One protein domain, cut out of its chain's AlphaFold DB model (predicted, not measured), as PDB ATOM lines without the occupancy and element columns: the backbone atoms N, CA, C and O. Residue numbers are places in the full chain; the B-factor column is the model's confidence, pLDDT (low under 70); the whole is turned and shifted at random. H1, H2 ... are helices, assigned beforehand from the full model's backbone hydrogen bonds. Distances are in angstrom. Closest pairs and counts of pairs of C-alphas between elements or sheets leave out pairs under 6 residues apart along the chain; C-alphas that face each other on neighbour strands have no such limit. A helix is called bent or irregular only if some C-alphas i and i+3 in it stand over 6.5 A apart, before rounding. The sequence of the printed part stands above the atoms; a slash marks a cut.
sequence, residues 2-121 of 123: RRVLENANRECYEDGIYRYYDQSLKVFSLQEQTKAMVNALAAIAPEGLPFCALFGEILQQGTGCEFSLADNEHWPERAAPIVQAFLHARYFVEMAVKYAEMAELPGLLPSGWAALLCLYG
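AT A GLANCE: This is residues 2 to 121 of the 123 residues of an uncharacterized protein of Acidobacteria bacterium (UniProt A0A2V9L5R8). One long helix, H4, runs through the middle, and the other four helices pack round it: H2 and the bent helix H1 cover one side, H3 folds back along it, and H5 crosses it toward its last residues. H1a, H2 and H4 lie side by side as a three-helix bundle, while the loop of residues 101 to 109 sticks out past the end of H4. The printed part has 120 residues with five named helices, H1 to H5 in chain order, and no named strand; the class is all helix. It is compact, with a radius of gyration of the C-alphas of 15.5 A, yet elongated in outline, spanning 52 by 28 by 23 A.

IN THESE COORDINATES: Find C-alpha 69 at (-16.375, 8.831, -57.433); from there H4, residues 69 to 100, runs 42.9 A to C-alpha 100 at (-36.450, -7.610, -91.587). H4 is irregular, with C-alphas 73 and 76 at 8.9 A, and has a kink of 82 degrees near residue 76. H2, residues 25 to 42, is 27.9 A long. Look next at C-alpha 2, at (-30.925, 0.249, -89.375), where H1, residues 2 to 21, begins. By its hydrogen bonds H1 was assigned as one helix, but it is bent, with C-alphas 11 and 14 at 7.8 A; its arms are H1a, residues 2 to 11, and H1b, residues 14 to 21. H3 holds residues 53 to 62, and H5 residues 111 to 119.

HOW THE PARTS SIT: Start at the hub, H4. With residues 79 to 93 it touches H2, closest at the C-alphas of Thr 34 and Phe 86, 4.9 A, at a shallow tilt of 31 degrees, the same way. H1a touches H2 at a shallow tilt of 3 degrees, opposite ways, closest at the C-alphas of Val 4 and Met 37, 6.5 A. H1b touches H4 near Ala 79, whose C-alpha is 6.6 A from that of Tyr 20, the closest pair. H3 and H4 form a helical hairpin, closest at the C-alphas of Gly 62 and Ile 82, 3.9 A. H5 touches residues 92 to 99 of H4 at a steep tilt of 65 degrees, closest at the C-alphas of Met 95 and Gly 112, 5.6 A. H2 and H5 are apart. In H1a, H3 and H5 every O i to N i+4 pair is within hydrogen-bond range; H1b has 3 of 4, H2 9 of 14 and H4 22 of 28.

THE WHOLE: Look to Leu 69 and Gly 107 for the two C-alphas farthest apart, 53.2 A. Residues 101 to 109 stand free; without them the body spans 41 by 28 by 22 A. The printed part has no cut, and no link is long. Residue 105 is the one printed residue with pLDDT under 70.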
ATOM      1  N   ARG A   2     -32.288   0.257 -88.782       94.00
ATOM      2  CA  ARG A   2     -30.925   0.249 -89.375       94.00
ATOM      3  C   ARG A   2     -30.047   1.435 -88.962       94.00
ATOM      4  O   ARG A   2     -28.979   1.232 -88.406       94.00
ATOM      5  N   ARG A   3     -30.545   2.662 -89.136       94.62
ATOM      6  CA  ARG A   3     -29.829   3.883 -88.730       94.62
ATOM      7  C   ARG A   3     -29.452   3.896 -87.241       94.62
ATOM      8  O   ARG A   3     -28.395   4.389 -86.881       94.62
ATOM      9  N   VAL A   4     -30.307   3.341 -86.379       94.38
ATOM     10  CA  VAL A   4     -30.043   3.258 -84.933       94.38
ATOM     11  C   VAL A   4     -28.864   2.317 -84.657       94.38
ATOM     12  O   VAL A   4     -28.001   2.652 -83.851       94.38
ATOM     13  N   LEU A   5     -28.791   1.184 -85.366       95.25
ATOM     14  CA  LEU A   5     -27.667   0.248 -85.285       95.25
ATOM     15  C   LEU A   5     -26.361   0.865 -85.804       95.25
ATOM     16  O   LEU A   5     -25.316   0.727 -85.174       95.25
ATOM     17  N   GLU A   6     -26.418   1.550 -86.945       95.12
ATOM     18  CA  GLU A   6     -25.257   2.207 -87.554       95.12
ATOM     19  C   GLU A   6     -24.684   3.303 -86.652       95.12
ATOM     20  O   GLU A   6     -23.469   3.351 -86.456       95.12
ATOM     21  N   ASN A   7     -25.547   4.131 -86.056       91.94
ATOM     22  CA  ASN A   7     -25.136   5.140 -85.083       91.94
ATOM     23  C   ASN A   7     -24.490   4.486 -83.853       91.94
ATOM     24  O   ASN A   7     -23.385   4.868 -83.480       91.94
ATOM     25  N   ALA A   8     -25.116   3.448 -83.281       91.94
ATOM     26  CA  ALA A   8     -24.564   2.739 -82.124       91.94
ATOM     27  C   ALA A   8     -23.155   2.186 -82.399       91.94
ATOM     28  O   ALA A   8     -22.261   2.322 -81.563       91.94
ATOM     29  N   ASN A   9     -22.948   1.591 -83.577       92.12
ATOM     30  CA  ASN A   9     -21.653   1.045 -83.980       92.12
ATOM     31  C   ASN A   9     -20.597   2.138 -84.182       92.12
ATOM     32  O   ASN A   9     -19.456   1.959 -83.771       92.12
ATOM     33  N   ARG A  10     -20.972   3.256 -84.810       90.38
ATOM     34  CA  ARG A  10     -20.039   4.340 -85.138       90.38
ATOM     35  C   ARG A  10     -19.629   5.158 -83.918       90.38
ATOM     36  O   ARG A  10     -18.478   5.563 -83.821       90.38
ATOM     37  N   GLU A  11     -20.584   5.465 -83.051       85.25
ATOM     38  CA  GLU A  11     -20.411   6.494 -82.024       85.25
ATOM     39  C   GLU A  11     -20.017   5.904 -80.672       85.25
ATOM     40  O   GLU A  11     -19.303   6.552 -79.910       85.25
ATOM     41  N   CYS A  12     -20.478   4.689 -80.358       89.62
ATOM     42  CA  CYS A  12     -20.472   4.208 -78.978       89.62
ATOM     43  C   CYS A  12     -19.885   2.810 -78.795       89.62
ATOM     44  O   CYS A  12     -19.386   2.524 -77.711       89.62
ATOM     45  N   TYR A  13     -19.957   1.928 -79.797       94.50
ATOM     46  CA  TYR A  13     -19.608   0.519 -79.601       94.50
ATOM     47  C   TYR A  13     -18.139   0.330 -79.218       94.50
ATOM     48  O   TYR A  13     -17.854  -0.227 -78.167       94.50
ATOM     49  N   GLU A  14     -17.195   0.818 -80.022       96.06
ATOM     50  CA  GLU A  14     -15.774   0.626 -79.714       96.06
ATOM     51  C   GLU A  14     -15.319   1.484 -78.528       96.06
ATOM     52  O   GLU A  14     -14.752   0.944 -77.577       96.06
ATOM     53  N   ASP A  15     -15.610   2.796 -78.541       95.00
ATOM     54  CA  ASP A  15     -15.196   3.693 -77.450       95.00
ATOM     55  C   ASP A  15     -15.839   3.258 -76.130       95.00
ATOM     56  O   ASP A  15     -15.122   2.961 -75.183       95.00
ATOM     57  N   GLY A  16     -17.163   3.114 -76.066       94.88
ATOM     58  CA  GLY A  16     -17.868   2.816 -74.821       94.88
ATOM     59  C   GLY A  16     -17.500   1.466 -74.199       94.88
ATOM     60  O   GLY A  16     -17.378   1.384 -72.976       94.88
ATOM     61  N   ILE A  17     -17.253   0.429 -75.007       97.25
ATOM     62  CA  ILE A  17     -16.786  -0.868 -74.494       97.25
ATOM     63  C   ILE A  17     -15.351  -0.761 -73.977       97.25
ATOM     64  O   ILE A  17     -15.058  -1.254 -72.890       97.25
ATOM     65  N   TYR A  18     -14.458  -0.069 -74.687       97.25
ATOM     66  CA  TYR A  18     -13.108   0.182 -74.181       97.25
ATOM     67  C   TYR A  18     -13.120   1.016 -72.885       97.25
ATOM     68  O   TYR A  18     -12.365   0.705 -71.963       97.25
ATOM     69  N   ARG A  19     -14.018   2.008 -72.753       97.38
ATOM     70  CA  ARG A  19     -14.148   2.842 -71.540       97.38
ATOM     71  C   ARG A  19     -14.456   2.045 -70.278       97.38
ATOM     72  O   ARG A  19     -14.064   2.481 -69.199       97.38
ATOM     73  N   TYR A  20     -15.108   0.890 -70.400       97.69
ATOM     74  CA  TYR A  20     -15.272  -0.031 -69.278       97.69
ATOM     75  C   TYR A  20     -13.919  -0.549 -68.769       97.69
ATOM     76  O   TYR A  20     -13.665  -0.521 -67.568       97.69
ATOM     77  N   TYR A  21     -13.024  -0.977 -69.661       97.44
ATOM     78  CA  TYR A  21     -11.698  -1.481 -69.284       97.44
ATOM     79  C   TYR A  21     -10.745  -0.366 -68.838       97.44
ATOM     80  O   TYR A  21      -9.911  -0.583 -67.966       97.44
ATOM     81  N   ASP A  22     -10.909   0.827 -69.406       96.75
ATOM     82  CA  ASP A  22     -10.188   2.054 -69.041       96.75
ATOM     83  C   ASP A  22     -10.662   2.665 -67.703       96.75
ATOM     84  O   ASP A  22     -10.138   3.687 -67.276       96.75
ATOM     85  N   GLN A  23     -11.688   2.084 -67.063       95.75
ATOM     86  CA  GLN A  23     -12.354   2.624 -65.867       95.75
ATOM     87  C   GLN A  23     -12.776   4.095 -66.002       95.75
ATOM     88  O   GLN A  23     -12.653   4.914 -65.092       95.75
ATOM     89  N   SER A  24     -13.262   4.454 -67.185       95.94
ATOM     90  CA  SER A  24     -13.627   5.826 -67.494       95.94
ATOM     91  C   SER A  24     -15.114   6.057 -67.273       95.94
ATOM     92  O   SER A  24     -15.948   5.365 -67.863       95.94
ATOM     93  N   LEU A  25     -15.460   7.126 -66.544       95.50
ATOM     94  CA  LEU A  25     -16.846   7.581 -66.332       95.50
ATOM     95  C   LEU A  25     -17.651   7.736 -67.636       95.50
ATOM     96  O   LEU A  25     -18.876   7.684 -67.628       95.50
ATOM     97  N   LYS A  26     -16.971   7.885 -68.781       95.81
ATOM     98  CA  LYS A  26     -17.603   7.939 -70.102       95.81
ATOM     99  C   LYS A  26     -18.404   6.681 -70.443       95.81
ATOM    100  O   LYS A  26     -19.323   6.795 -71.248       95.81
ATOM    101  N   VAL A  27     -18.141   5.525 -69.820       97.44
ATOM    102  CA  VAL A  27     -18.967   4.315 -70.004       97.44
ATOM    103  C   VAL A  27     -20.448   4.572 -69.686       97.44
ATOM    104  O   VAL A  27     -21.320   4.021 -70.349       97.44
ATOM    105  N   PHE A  28     -20.754   5.492 -68.760       97.06
ATOM    106  CA  PHE A  28     -22.128   5.846 -68.387       97.06
ATOM    107  C   PHE A  28     -22.912   6.493 -69.537       97.06
ATOM    108  O   PHE A  28     -24.140   6.458 -69.524       97.06
ATOM    109  N   SER A  29     -22.230   7.031 -70.554       95.50
ATOM    110  CA  SER A  29     -22.882   7.577 -71.752       95.50
ATOM    111  C   SER A  29     -23.554   6.508 -72.624       95.50
ATOM    112  O   SER A  29     -24.486   6.832 -73.363       95.50
ATOM    113  N   LEU A  30     -23.175   5.226 -72.492       97.75
ATOM    114  CA  LEU A  30     -23.814   4.112 -73.209       97.75
ATOM    115  C   LEU A  30     -25.315   3.992 -72.906       97.75
ATOM    116  O   LEU A  30     -26.072   3.446 -73.713       97.75
ATOM    117  N   GLN A  31     -25.764   4.520 -71.766       97.81
ATOM    118  CA  GLN A  31     -27.168   4.518 -71.366       97.81
ATOM    119  C   GLN A  31     -28.058   5.272 -72.359       97.81
ATOM    120  O   GLN A  31     -29.165   4.821 -72.648       97.81
ATOM    121  N   GLU A  32     -27.583   6.381 -72.933       95.75
ATOM    122  CA  GLU A  32     -28.370   7.169 -73.888       95.75
ATOM    123  C   GLU A  32     -28.587   6.405 -75.194       95.75
ATOM    124  O   GLU A  32     -29.714   6.303 -75.689       95.75
ATOM    125  N   GLN A  33     -27.539   5.753 -75.700       96.69
ATOM    126  CA  GLN A  33     -27.670   4.907 -76.882       96.69
ATOM    127  C   GLN A  33     -28.515   3.656 -76.597       96.69
ATOM    128  O   GLN A  33     -29.286   3.219 -77.454       96.69
ATOM    129  N   THR A  34     -28.430   3.110 -75.381       98.38
ATOM    130  CA  THR A  34     -29.299   2.018 -74.924       98.38
ATOM    131  C   THR A  34     -30.766   2.438 -74.981       98.38
ATOM    132  O   THR A  34     -31.564   1.756 -75.620       98.38
ATOM    133  N   LYS A  35     -31.123   3.602 -74.420       98.12
ATOM    134  CA  LYS A  35     -32.491   4.150 -74.478       98.12
ATOM    135  C   LYS A  35     -32.964   4.352 -75.919       98.12
ATOM    136  O   LYS A  35     -34.090   3.984 -76.245       98.12
ATOM    137  N   ALA A  36     -32.115   4.877 -76.805       97.38
ATOM    138  CA  ALA A  36     -32.459   5.055 -78.217       97.38
ATOM    139  C   ALA A  36     -32.777   3.721 -78.920       97.38
ATOM    140  O   ALA A  36     -33.751   3.627 -79.672       97.38
ATOM    141  N   MET A  37     -31.990   2.675 -78.650       98.19
ATOM    142  CA  MET A  37     -32.227   1.321 -79.165       98.19
ATOM    143  C   MET A  37     -33.508   0.705 -78.597       98.19
ATOM    144  O   MET A  37     -34.317   0.173 -79.355       98.19
ATOM    145  N   VAL A  38     -33.728   0.832 -77.288       98.06
ATOM    146  CA  VAL A  38     -34.934   0.343 -76.602       98.06
ATOM    147  C   VAL A  38     -36.191   1.020 -77.145       98.06
ATOM    148  O   VAL A  38     -37.157   0.334 -77.462       98.06
ATOM    149  N   ASN A  39     -36.163   2.339 -77.350       97.25
ATOM    150  CA  ASN A  39     -37.278   3.075 -77.952       97.25
ATOM    151  C   ASN A  39     -37.570   2.597 -79.381       97.25
ATOM    152  O   ASN A  39     -38.728   2.457 -79.765       97.25
ATOM    153  N   ALA A  40     -36.529   2.313 -80.169       97.25
ATOM    154  CA  ALA A  40     -36.701   1.784 -81.516       97.25
ATOM    155  C   ALA A  40     -37.323   0.377 -81.515       97.25
ATOM    156  O   ALA A  40     -38.165   0.096 -82.366       97.25
ATOM    157  N   LEU A  41     -36.932  -0.488 -80.571       97.56
ATOM    158  CA  LEU A  41     -37.533  -1.811 -80.373       97.56
ATOM    159  C   LEU A  41     -38.990  -1.698 -79.910       97.56
ATOM    160  O   LEU A  41     -39.861  -2.352 -80.471       97.56
ATOM    161  N   ALA A  42     -39.283  -0.813 -78.958       96.12
ATOM    162  CA  ALA A  42     -40.640  -0.601 -78.460       96.12
ATOM    163  C   ALA A  42     -41.586  -0.110 -79.569       96.12
ATOM    164  O   ALA A  42     -42.732  -0.536 -79.636       96.12
ATOM    165  N   ALA A  43     -41.092   0.724 -80.489       94.75
ATOM    166  CA  ALA A  43     -41.876   1.238 -81.614       94.75
ATOM    167  C   ALA A  43     -42.317   0.165 -82.630       94.75
ATOM    168  O   ALA A  43     -43.196   0.436 -83.445       94.75
ATOM    169  N   ILE A  44     -41.703  -1.024 -82.615       93.31
ATOM    170  CA  ILE A  44     -42.090  -2.158 -83.469       93.31
ATOM    171  C   ILE A  44     -42.728  -3.304 -82.675       93.31
ATOM    172  O   ILE A  44     -43.029  -4.350 -83.252       93.31
ATOM    173  N   ALA A  45     -42.893  -3.137 -81.361       92.56
ATOM    174  CA  ALA A  45     -43.558  -4.120 -80.526       92.56
ATOM    175  C   ALA A  45     -45.040  -4.221 -80.925       92.56
ATOM    176  O   ALA A  45     -45.651  -3.205 -81.276       92.56
ATOM    177  N   PRO A  46     -45.653  -5.414 -80.849       89.56
ATOM    178  CA  PRO A  46     -47.104  -5.516 -80.911       89.56
ATOM    179  C   PRO A  46     -47.741  -4.663 -79.808       89.56
ATOM    180  O   PRO A  46     -47.210  -4.565 -78.699       89.56
ATOM    181  N   GLU A  47     -48.870  -4.035 -80.124       88.75
ATOM    182  CA  GLU A  47     -49.505  -3.049 -79.253       88.75
ATOM    183  C   GLU A  47     -49.765  -3.605 -77.842       88.75
ATOM    184  O   GLU A  47     -50.331  -4.685 -77.670       88.75
ATOM    185  N   GLY A  48     -49.325  -2.859 -76.826       81.31
ATOM    186  CA  GLY A  48     -49.546  -3.193 -75.417       81.31
ATOM    187  C   GLY A  48     -48.645  -4.289 -74.835       81.31
ATOM    188  O   GLY A  48     -48.780  -4.579 -73.646       81.31
ATOM    189  N   LEU A  49     -47.724  -4.880 -75.606       89.56
ATOM    190  CA  LEU A  49     -46.814  -5.898 -75.074       89.56
ATOM    191  C   LEU A  49     -45.541  -5.285 -74.469       89.56
ATOM    192  O   LEU A  49     -44.834  -4.535 -75.149       89.56
ATOM    193  N   PRO A  50     -45.201  -5.623 -73.209       93.50
ATOM    194  CA  PRO A  50     -43.907  -5.280 -72.642       93.50
ATOM    195  C   PRO A  50     -42.805  -6.170 -73.231       93.50
ATOM    196  O   PRO A  50     -43.064  -7.242 -73.782       93.50
ATOM    197  N   PHE A  51     -41.550  -5.762 -73.048       97.31
ATOM    198  CA  PHE A  51     -40.432  -6.680 -73.250       97.31
ATOM    199  C   PHE A  51     -40.451  -7.815 -72.218       97.31
ATOM    200  O   PHE A  51     -41.001  -7.675 -71.123       97.31
ATOM    201  N   CYS A  52     -39.802  -8.931 -72.538       97.19
ATOM    202  CA  CYS A  52     -39.673 -10.052 -71.616       97.19
ATOM    203  C   CYS A  52     -38.933  -9.669 -70.325       97.19
ATOM    204  O   CYS A  52     -38.048  -8.808 -70.320       97.19
ATOM    205  N   ALA A  53     -39.274 -10.354 -69.229       97.69
ATOM    206  CA  ALA A  53     -38.798 -10.024 -67.884       97.69
ATOM    207  C   ALA A  53     -37.265  -9.958 -67.778       97.69
ATOM    208  O   ALA A  53     -36.738  -9.022 -67.189       97.69
ATOM    209  N   LEU A  54     -36.554 -10.899 -68.410       98.19
ATOM    210  CA  LEU A  54     -35.087 -10.944 -68.386       98.19
ATOM    211  C   LEU A  54     -34.456  -9.711 -69.046       98.19
ATOM    212  O   LEU A  54     -33.477  -9.171 -68.542       98.19
ATOM    213  N   PHE A  55     -35.012  -9.243 -70.167       98.44
ATOM    214  CA  PHE A  55     -34.512  -8.024 -70.800       98.44
ATOM    215  C   PHE A  55     -34.889  -6.785 -69.983       98.44
ATOM    216  O   PHE A  55     -34.061  -5.892 -69.824       98.44
ATOM    217  N   GLY A  56     -36.094  -6.757 -69.407       98.19
ATOM    218  CA  GLY A  56     -36.514  -5.703 -68.481       98.19
ATOM    219  C   GLY A  56     -35.570  -5.549 -67.284       98.19
ATOM    220  O   GLY A  56     -35.180  -4.429 -66.963       98.19
ATOM    221  N   GLU A  57     -35.139  -6.656 -66.677       98.50
ATOM    222  CA  GLU A  57     -34.178  -6.660 -65.568       98.50
ATOM    223  C   GLU A  57     -32.813  -6.089 -65.986       98.50
ATOM    224  O   GLU A  57     -32.274  -5.214 -65.310       98.50
ATOM    225  N   ILE A  58     -32.292  -6.508 -67.145       98.62
ATOM    226  CA  ILE A  58     -31.044  -5.965 -67.703       98.62
ATOM    227  C   ILE A  58     -31.148  -4.443 -67.902       98.62
ATOM    228  O   ILE A  58     -30.231  -3.705 -67.541       98.62
ATOM    229  N   LEU A  59     -32.264  -3.957 -68.457       98.56
ATOM    230  CA  LEU A  59     -32.478  -2.523 -68.665       98.56
ATOM    231  C   LEU A  59     -32.569  -1.756 -67.344       98.56
ATOM    232  O   LEU A  59     -32.008  -0.665 -67.241       98.56
ATOM    233  N   GLN A  60     -33.241  -2.320 -66.341       98.25
ATOM    234  CA  GLN A  60     -33.359  -1.709 -65.021       98.25
ATOM    235  C   GLN A  60     -31.995  -1.571 -64.334       98.25
ATOM    236  O   GLN A  60     -31.740  -0.559 -63.689       98.25
ATOM    237  N   GLN A  61     -31.123  -2.571 -64.468       98.12
ATOM    238  CA  GLN A  61     -29.794  -2.548 -63.854       98.12
ATOM    239  C   GLN A  61     -28.811  -1.638 -64.604       98.12
ATOM    240  O   GLN A  61     -27.931  -1.049 -63.982       98.12
ATOM    241  N   GLY A  62     -28.936  -1.535 -65.930       97.81
ATOM    242  CA  GLY A  62     -27.967  -0.840 -66.782       97.81
ATOM    243  C   GLY A  62     -28.365   0.554 -67.264       97.81
ATOM    244  O   GLY A  62     -27.630   1.131 -68.064       97.81
ATOM    245  N   THR A  63     -29.512   1.099 -66.847       97.94
ATOM    246  CA  THR A  63     -29.960   2.450 -67.233       97.94
ATOM    247  C   THR A  63     -30.454   3.265 -66.037       97.94
ATOM    248  O   THR A  63     -30.858   2.716 -65.018       97.94
ATOM    249  N   GLY A  64     -30.417   4.596 -66.153       97.00
ATOM    250  CA  GLY A  64     -30.744   5.504 -65.045       97.00
ATOM    251  C   GLY A  64     -29.655   5.577 -63.968       97.00
ATOM    252  O   GLY A  64     -29.902   6.094 -62.884       97.00
ATOM    253  N   CYS A  65     -28.460   5.063 -64.251       95.88
ATOM    254  CA  CYS A  65     -27.318   5.104 -63.354       95.88
ATOM    255  C   CYS A  65     -26.649   6.482 -63.414       95.88
ATOM    256  O   CYS A  65     -26.301   6.966 -64.495       95.88
ATOM    257  N   GLU A  66     -26.402   7.076 -62.252       94.94
ATOM    258  CA  GLU A  66     -25.578   8.276 -62.112       94.94
ATOM    259  C   GLU A  66     -24.184   7.894 -61.618       94.94
ATOM    260  O   GLU A  66     -24.037   6.985 -60.801       94.94
ATOM    261  N   PHE A  67     -23.163   8.578 -62.137       94.56
ATOM    262  CA  PHE A  67     -21.779   8.353 -61.737       94.56
ATOM    263  C   PHE A  67     -21.452   9.090 -60.436       94.56
ATOM    264  O   PHE A  67     -21.762  10.272 -60.269       94.56
ATOM    265  N   SER A  68     -20.721   8.409 -59.564       94.44
ATOM    266  CA  SER A  68     -20.095   8.934 -58.361       94.44
ATOM    267  C   SER A  68     -18.642   8.463 -58.280       94.44
ATOM    268  O   SER A  68     -18.280   7.400 -58.777       94.44
ATOM    269  N   LEU A  69     -17.782   9.226 -57.600       92.44
ATOM    270  CA  LEU A  69     -16.375   8.831 -57.433       92.44
ATOM    271  C   LEU A  69     -16.205   7.507 -56.669       92.44
ATOM    272  O   LEU A  69     -15.217   6.812 -56.889       92.44
ATOM    273  N   ALA A  70     -17.168   7.152 -55.812       92.56
ATOM    274  CA  ALA A  70     -17.181   5.883 -55.085       92.56
ATOM    275  C   ALA A  70     -17.369   4.670 -56.013       92.56
ATOM    276  O   ALA A  70     -16.944   3.569 -55.674       92.56
ATOM    277  N   ASP A  71     -17.942   4.861 -57.209       92.12
ATOM    278  CA  ASP A  71     -18.127   3.769 -58.170       92.12
ATOM    279  C   ASP A  71     -16.794   3.187 -58.658       92.12
ATOM    280  O   ASP A  71     -16.753   2.032 -59.074       92.12
ATOM    281  N   ASN A  72     -15.693   3.941 -58.569       91.94
ATOM    282  CA  ASN A  72     -14.362   3.451 -58.940       91.94
ATOM    283  C   ASN A  72     -13.887   2.295 -58.040       91.94
ATOM    284  O   ASN A  72     -13.138   1.436 -58.499       91.94
ATOM    285  N   GLU A  73     -14.325   2.243 -56.778       95.19
ATOM    286  CA  GLU A  73     -13.957   1.172 -55.838       95.19
ATOM    287  C   GLU A  73     -14.695  -0.144 -56.134       95.19
ATOM    288  O   GLU A  73     -14.210  -1.224 -55.795       95.19
ATOM    289  N   HIS A  74     -15.838  -0.057 -56.817       95.00
ATOM    290  CA  HIS A  74     -16.715  -1.177 -57.171       95.00
ATOM    291  C   HIS A  74     -17.015  -1.183 -58.677       95.00
ATOM    292  O   HIS A  74     -18.147  -1.379 -59.119       95.00
ATOM    293  N   TRP A  75     -15.995  -0.886 -59.487       96.44
ATOM    294  CA  TRP A  75     -16.183  -0.608 -60.908       96.44
ATOM    295  C   TRP A  75     -16.916  -1.718 -61.680       96.44
ATOM    296  O   TRP A  75     -17.851  -1.393 -62.417       96.44
ATOM    297  N   PRO A  76     -16.577  -3.017 -61.524       97.06
ATOM    298  CA  PRO A  76     -17.300  -4.087 -62.207       97.06
ATOM    299  C   PRO A  76     -18.795  -4.099 -61.869       97.06
ATOM    300  O   PRO A  76     -19.625  -4.185 -62.771       97.06
ATOM    301  N   GLU A  77     -19.152  -3.948 -60.595       96.88
ATOM    302  CA  GLU A  77     -20.538  -3.975 -60.125       96.88
ATOM    303  C   GLU A  77     -21.352  -2.786 -60.647       96.88
ATOM    304  O   GLU A  77     -22.565  -2.892 -60.834       96.88
ATOM    305  N   ARG A  78     -20.692  -1.649 -60.883       96.38
ATOM    306  CA  ARG A  78     -21.346  -0.396 -61.284       96.38
ATOM    307  C   ARG A  78     -21.403  -0.216 -62.798       96.38
ATOM    308  O   ARG A  78     -22.429   0.210 -63.321       96.38
ATOM    309  N   ALA A  79     -20.334  -0.560 -63.512       97.56
ATOM    310  CA  ALA A  79     -20.213  -0.306 -64.944       97.56
ATOM    311  C   ALA A  79     -20.595  -1.507 -65.827       97.56
ATOM    312  O   ALA A  79     -21.060  -1.301 -66.952       97.56
ATOM    313  N   ALA A  80     -20.447  -2.752 -65.353       97.62
ATOM    314  CA  ALA A  80     -20.790  -3.925 -66.163       97.62
ATOM    315  C   ALA A  80     -22.284  -3.991 -66.539       97.62
ATOM    316  O   ALA A  80     -22.566  -4.295 -67.702       97.62
ATOM    317  N   PRO A  81     -23.246  -3.642 -65.654       98.62
ATOM    318  CA  PRO A  81     -24.663  -3.613 -66.026       98.62
ATOM    319  C   PRO A  81     -24.972  -2.650 -67.180       98.62
ATOM    320  O   PRO A  81     -25.777  -2.967 -68.055       98.62
ATOM    321  N   ILE A  82     -24.289  -1.500 -67.237       98.56
ATOM    322  CA  ILE A  82     -24.444  -0.508 -68.313       98.56
ATOM    323  C   ILE A  82     -24.004  -1.105 -69.656       98.56
ATOM    324  O   ILE A  82     -24.715  -1.006 -70.660       98.56
ATOM    325  N   VAL A  83     -22.848  -1.775 -69.668       98.44
ATOM    326  CA  VAL A  83     -22.333  -2.471 -70.855       98.44
ATOM    327  C   VAL A  83     -23.268  -3.606 -71.272       98.44
ATOM    328  O   VAL A  83     -23.571  -3.751 -72.457       98.44
ATOM    329  N   GLN A  84     -23.764  -4.388 -70.313       98.56
ATOM    330  CA  GLN A  84     -24.689  -5.487 -70.573       98.56
ATOM    331  C   GLN A  84     -25.985  -4.983 -71.221       98.56
ATOM    332  O   GLN A  84     -26.403  -5.523 -72.248       98.56
ATOM    333  N   ALA A  85     -26.590  -3.922 -70.681       98.75
ATOM    334  CA  ALA A  85     -27.799  -3.332 -71.248       98.75
ATOM    335  C   ALA A  85     -27.580  -2.830 -72.677       98.75
ATOM    336  O   ALA A  85     -28.374  -3.145 -73.571       98.75
ATOM    337  N   PHE A  86     -26.465  -2.143 -72.922       98.62
ATOM    338  CA  PHE A  86     -26.100  -1.679 -74.255       98.62
ATOM    339  C   PHE A  86     -25.930  -2.832 -75.252       98.62
ATOM    340  O   PHE A  86     -26.523  -2.805 -76.334       98.62
ATOM    341  N   LEU A  87     -25.161  -3.867 -74.895       98.56
ATOM    342  CA  LEU A  87     -24.890  -5.001 -75.780       98.56
ATOM    343  C   LEU A  87     -26.155  -5.804 -76.097       98.56
ATOM    344  O   LEU A  87     -26.363  -6.174 -77.253       98.56
ATOM    345  N   HIS A  88     -27.028  -6.031 -75.111       98.75
ATOM    346  CA  HIS A  88     -28.291  -6.736 -75.335       98.75
ATOM    347  C   HIS A  88     -29.280  -5.914 -76.172       98.75
ATOM    348  O   HIS A  88     -29.892  -6.457 -77.094       98.75
ATOM    349  N   ALA A  89     -29.404  -4.607 -75.922       98.62
ATOM    350  CA  ALA A  89     -30.237  -3.738 -76.752       98.62
ATOM    351  C   ALA A  89     -29.725  -3.696 -78.202       98.62
ATOM    352  O   ALA A  89     -30.506  -3.864 -79.143       98.62
ATOM    353  N   ARG A  90     -28.405  -3.571 -78.391       98.25
ATOM    354  CA  ARG A  90     -27.760  -3.628 -79.710       98.25
ATOM    355  C   ARG A  90     -28.012  -4.960 -80.407       98.25
ATOM    356  O   ARG A  90     -28.371  -4.955 -81.581       98.25
ATOM    357  N   TYR A  91     -27.862  -6.080 -79.700       98.44
ATOM    358  CA  TYR A  91     -28.143  -7.414 -80.230       98.44
ATOM    359  C   TYR A  91     -29.575  -7.520 -80.769       98.44
ATOM    360  O   TYR A  91     -29.773  -7.963 -81.900       98.44
ATOM    361  N   PHE A  92     -30.579  -7.077 -80.009       98.56
ATOM    362  CA  PHE A  92     -31.969  -7.148 -80.465       98.56
ATOM    363  C   PHE A  92     -32.248  -6.232 -81.658       98.56
ATOM    364  O   PHE A  92     -32.942  -6.643 -82.588       98.56
ATOM    365  N   VAL A  93     -31.670  -5.028 -81.682       98.12
ATOM    366  CA  VAL A  93     -31.733  -4.143 -82.855       98.12
ATOM    367  C   VAL A  93     -31.076  -4.808 -84.069       98.12
ATOM    368  O   VAL A  93     -31.638  -4.772 -85.162       98.12
ATOM    369  N   GLU A  94     -29.919  -5.446 -83.893       97.75
ATOM    370  CA  GLU A  94     -29.219  -6.185 -84.946       97.75
ATOM    371  C   GLU A  94     -30.070  -7.335 -85.489       97.75
ATOM    372  O   GLU A  94     -30.206  -7.466 -86.706       97.75
ATOM    373  N   MET A  95     -30.711  -8.122 -84.617       97.62
ATOM    374  CA  MET A  95     -31.634  -9.175 -85.044       97.62
ATOM    375  C   MET A  95     -32.835  -8.584 -85.790       97.62
ATOM    376  O   MET A  95     -33.173  -9.073 -86.864       97.62
ATOM    377  N   ALA A  96     -33.436  -7.501 -85.291       96.19
ATOM    378  CA  ALA A  96     -34.556  -6.845 -85.964       96.19
ATOM    379  C   ALA A  96     -34.176  -6.348 -87.371       96.19
ATOM    380  O   ALA A  96     -34.943  -6.537 -88.311       96.19
ATOM    381  N   VAL A  97     -32.986  -5.762 -87.543       95.81
ATOM    382  CA  VAL A  97     -32.486  -5.331 -88.862       95.81
ATOM    383  C   VAL A  97     -32.228  -6.531 -89.766       95.81
ATOM    384  O   VAL A  97     -32.763  -6.579 -90.870       95.81
ATOM    385  N   LYS A  98     -31.446  -7.505 -89.292       94.31
ATOM    386  CA  LYS A  98     -31.042  -8.686 -90.063       94.31
ATOM    387  C   LYS A  98     -32.243  -9.468 -90.585       94.31
ATOM    388  O   LYS A  98     -32.240  -9.926 -91.722       94.31
ATOM    389  N   TYR A  99     -33.254  -9.648 -89.743       92.62
ATOM    390  CA  TYR A  99     -34.399 -10.489 -90.063       92.62
ATOM    391  C   TYR A  99     -35.538  -9.745 -90.770       92.62
ATOM    392  O   TYR A  99     -36.351 -10.398 -91.417       92.62
ATOM    393  N   ALA A 100     -35.561  -8.408 -90.737       90.25
ATOM    394  CA  ALA A 100     -36.450  -7.610 -91.587       90.25
ATOM    395  C   ALA A 100     -36.085  -7.687 -93.083       90.25
ATOM    396  O   ALA A 100     -36.920  -7.387 -93.930       90.25
ATOM    397  N   GLU A 101     -34.853  -8.083 -93.416       85.88
ATOM    398  CA  GLU A 101     -34.373  -8.222 -94.800       85.88
ATOM    399  C   GLU A 101     -34.591  -9.615 -95.398       85.88
ATOM    400  O   GLU A 101     -34.203  -9.861 -96.541       85.88
ATOM    401  N   MET A 102     -35.184 -10.550 -94.652       83.81
ATOM    402  CA  MET A 102     -35.471 -11.873 -95.203       83.81
ATOM    403  C   MET A 102     -36.566 -11.789 -96.265       83.81
ATOM    404  O   MET A 102     -37.686 -11.371 -95.984       83.81
ATOM    405  N   ALA A 103     -36.242 -12.246 -97.475       72.81
ATOM    406  CA  ALA A 103     -37.189 -12.326 -98.585       72.81
ATOM    407  C   ALA A 103     -38.214 -13.461 -98.418       72.81
ATOM    408  O   ALA A 103     -39.340 -13.347 -98.895       72.81
ATOM    409  N   GLU A 104     -37.839 -14.544 -97.731       76.38
ATOM    410  CA  GLU A 104     -38.684 -15.723 -97.530       76.38
ATOM    411  C   GLU A 104     -38.635 -16.205 -96.078       76.38
ATOM    412  O   GLU A 104     -37.613 -16.091 -95.395       76.38
ATOM    413  N   LEU A 105     -39.752 -16.771 -95.615       67.19
ATOM    414  CA  LEU A 105     -39.833 -17.442 -94.322       67.19
ATOM    415  C   LEU A 105     -39.057 -18.771 -94.398       67.19
ATOM    416  O   LEU A 105     -39.429 -19.648 -95.179       67.19
ATOM    417  N   PRO A 106     -37.995 -18.958 -93.603       72.88
ATOM    418  CA  PRO A 106     -37.229 -20.198 -93.604       72.88
ATOM    419  C   PRO A 106     -38.059 -21.357 -93.032       72.88
ATOM    420  O   PRO A 106     -38.837 -21.177 -92.096       72.88
ATOM    421  N   GLY A 107     -37.846 -22.575 -93.544       75.69
ATOM    422  CA  GLY A 107     -38.555 -23.778 -93.077       75.69
ATOM    423  C   GLY A 107     -38.272 -24.165 -91.615       75.69
ATOM    424  O   GLY A 107     -39.039 -24.913 -91.016       75.69
ATOM    425  N   LEU A 108     -37.194 -23.635 -91.027       84.62
ATOM    426  CA  LEU A 108     -36.857 -23.722 -89.605       84.62
ATOM    427  C   LEU A 108     -36.681 -22.310 -89.049       84.62
ATOM    428  O   LEU A 108     -35.996 -21.488 -89.657       84.62
ATOM    429  N   LEU A 109     -37.258 -22.052 -87.874       86.50
ATOM    430  CA  LEU A 109     -37.188 -20.746 -87.226       86.50
ATOM    431  C   LEU A 109     -35.736 -20.412 -86.829       86.50
ATOM    432  O   LEU A 109     -35.186 -21.076 -85.946       86.50
ATOM    433  N   PRO A 110     -35.099 -19.384 -87.418       92.56
ATOM    434  CA  PRO A 110     -33.727 -19.038 -87.087       92.56
ATOM    435  C   PRO A 110     -33.646 -18.490 -85.666       92.56
ATOM    436  O   PRO A 110     -34.522 -17.737 -85.240       92.56
ATOM    437  N   SER A 111     -32.558 -18.783 -84.953       94.25
ATOM    438  CA  SER A 111     -32.415 -18.405 -83.542       94.25
ATOM    439  C   SER A 111     -32.589 -16.909 -83.275       94.25
ATOM    440  O   SER A 111     -33.153 -16.553 -82.249       94.25
ATOM    441  N   GLY A 112     -32.160 -16.026 -84.184       94.00
ATOM    442  CA  GLY A 112     -32.336 -14.584 -83.995       94.00
ATOM    443  C   GLY A 112     -33.774 -14.100 -84.201       94.00
ATOM    444  O   GLY A 112     -34.220 -13.214 -83.479       94.00
ATOM    445  N   TRP A 113     -34.543 -14.740 -85.090       93.62
ATOM    446  CA  TRP A 113     -35.994 -14.522 -85.151       93.62
ATOM    447  C   TRP A 113     -36.659 -15.020 -83.870       93.62
ATOM    448  O   TRP A 113     -37.461 -14.328 -83.251       93.62
ATOM    449  N   ALA A 114     -36.269 -16.214 -83.430       94.94
ATOM    450  CA  ALA A 114     -36.737 -16.803 -82.189       94.94
ATOM    451  C   ALA A 114     -36.427 -15.911 -80.970       94.94
ATOM    452  O   ALA A 114     -37.249 -15.819 -80.065       94.94
ATOM    453  N   ALA A 115     -35.279 -15.226 -80.963       96.88
ATOM    454  CA  ALA A 115     -34.915 -14.260 -79.933       96.88
ATOM    455  C   ALA A 115     -35.843 -13.036 -79.929       96.88
ATOM    456  O   ALA A 115     -36.233 -12.594 -78.853       96.88
ATOM    457  N   LEU A 116     -36.247 -12.523 -81.097       95.69
ATOM    458  CA  LEU A 116     -37.245 -11.447 -81.192       95.69
ATOM    459  C   LEU A 116     -38.619 -11.900 -80.680       95.69
ATOM    460  O   LEU A 116     -39.278 -11.151 -79.965       95.69
ATOM    461  N   LEU A 117     -39.037 -13.136 -80.977       95.00
ATOM    462  CA  LEU A 117     -40.269 -13.684 -80.397       95.00
ATOM    463  C   LEU A 117     -40.169 -13.784 -78.871       95.00
ATOM    464  O   LEU A 117     -41.097 -13.378 -78.180       95.00
ATOM    465  N   CYS A 118     -39.034 -14.245 -78.336       96.94
ATOM    466  CA  CYS A 118     -38.797 -14.237 -76.892       96.94
ATOM    467  C   CYS A 118     -38.834 -12.816 -76.312       96.94
ATOM    468  O   CYS A 118     -39.417 -12.627 -75.250       96.94
ATOM    469  N   LEU A 119     -38.237 -11.829 -76.993       97.69
ATOM    470  CA  LEU A 119     -38.210 -10.429 -76.557       97.69
ATOM    471  C   LEU A 119     -39.620  -9.874 -76.343       97.69
ATOM    472  O   LEU A 119     -39.840  -9.187 -75.352       97.69
ATOM    473  N   TYR A 120     -40.557 -10.191 -77.238       97.00
ATOM    474  CA  TYR A 120     -41.943  -9.714 -77.175       97.00
ATOM    475  C   TYR A 120     -42.915 -10.701 -76.508       97.00
ATOM    476  O   TYR A 120     -44.120 -10.487 -76.558       97.00
ATOM    477  N   GLY A 121     -42.426 -11.794 -75.907       94.44
ATOM    478  CA  GLY A 121     -43.287 -12.789 -75.248       94.44
ATOM    479  C   GLY A 121     -44.217 -13.552 -76.202       94.44
ATOM    480  O   GLY A 121     -45.300 -13.968 -75.806       94.44
TER     481      GLY A 121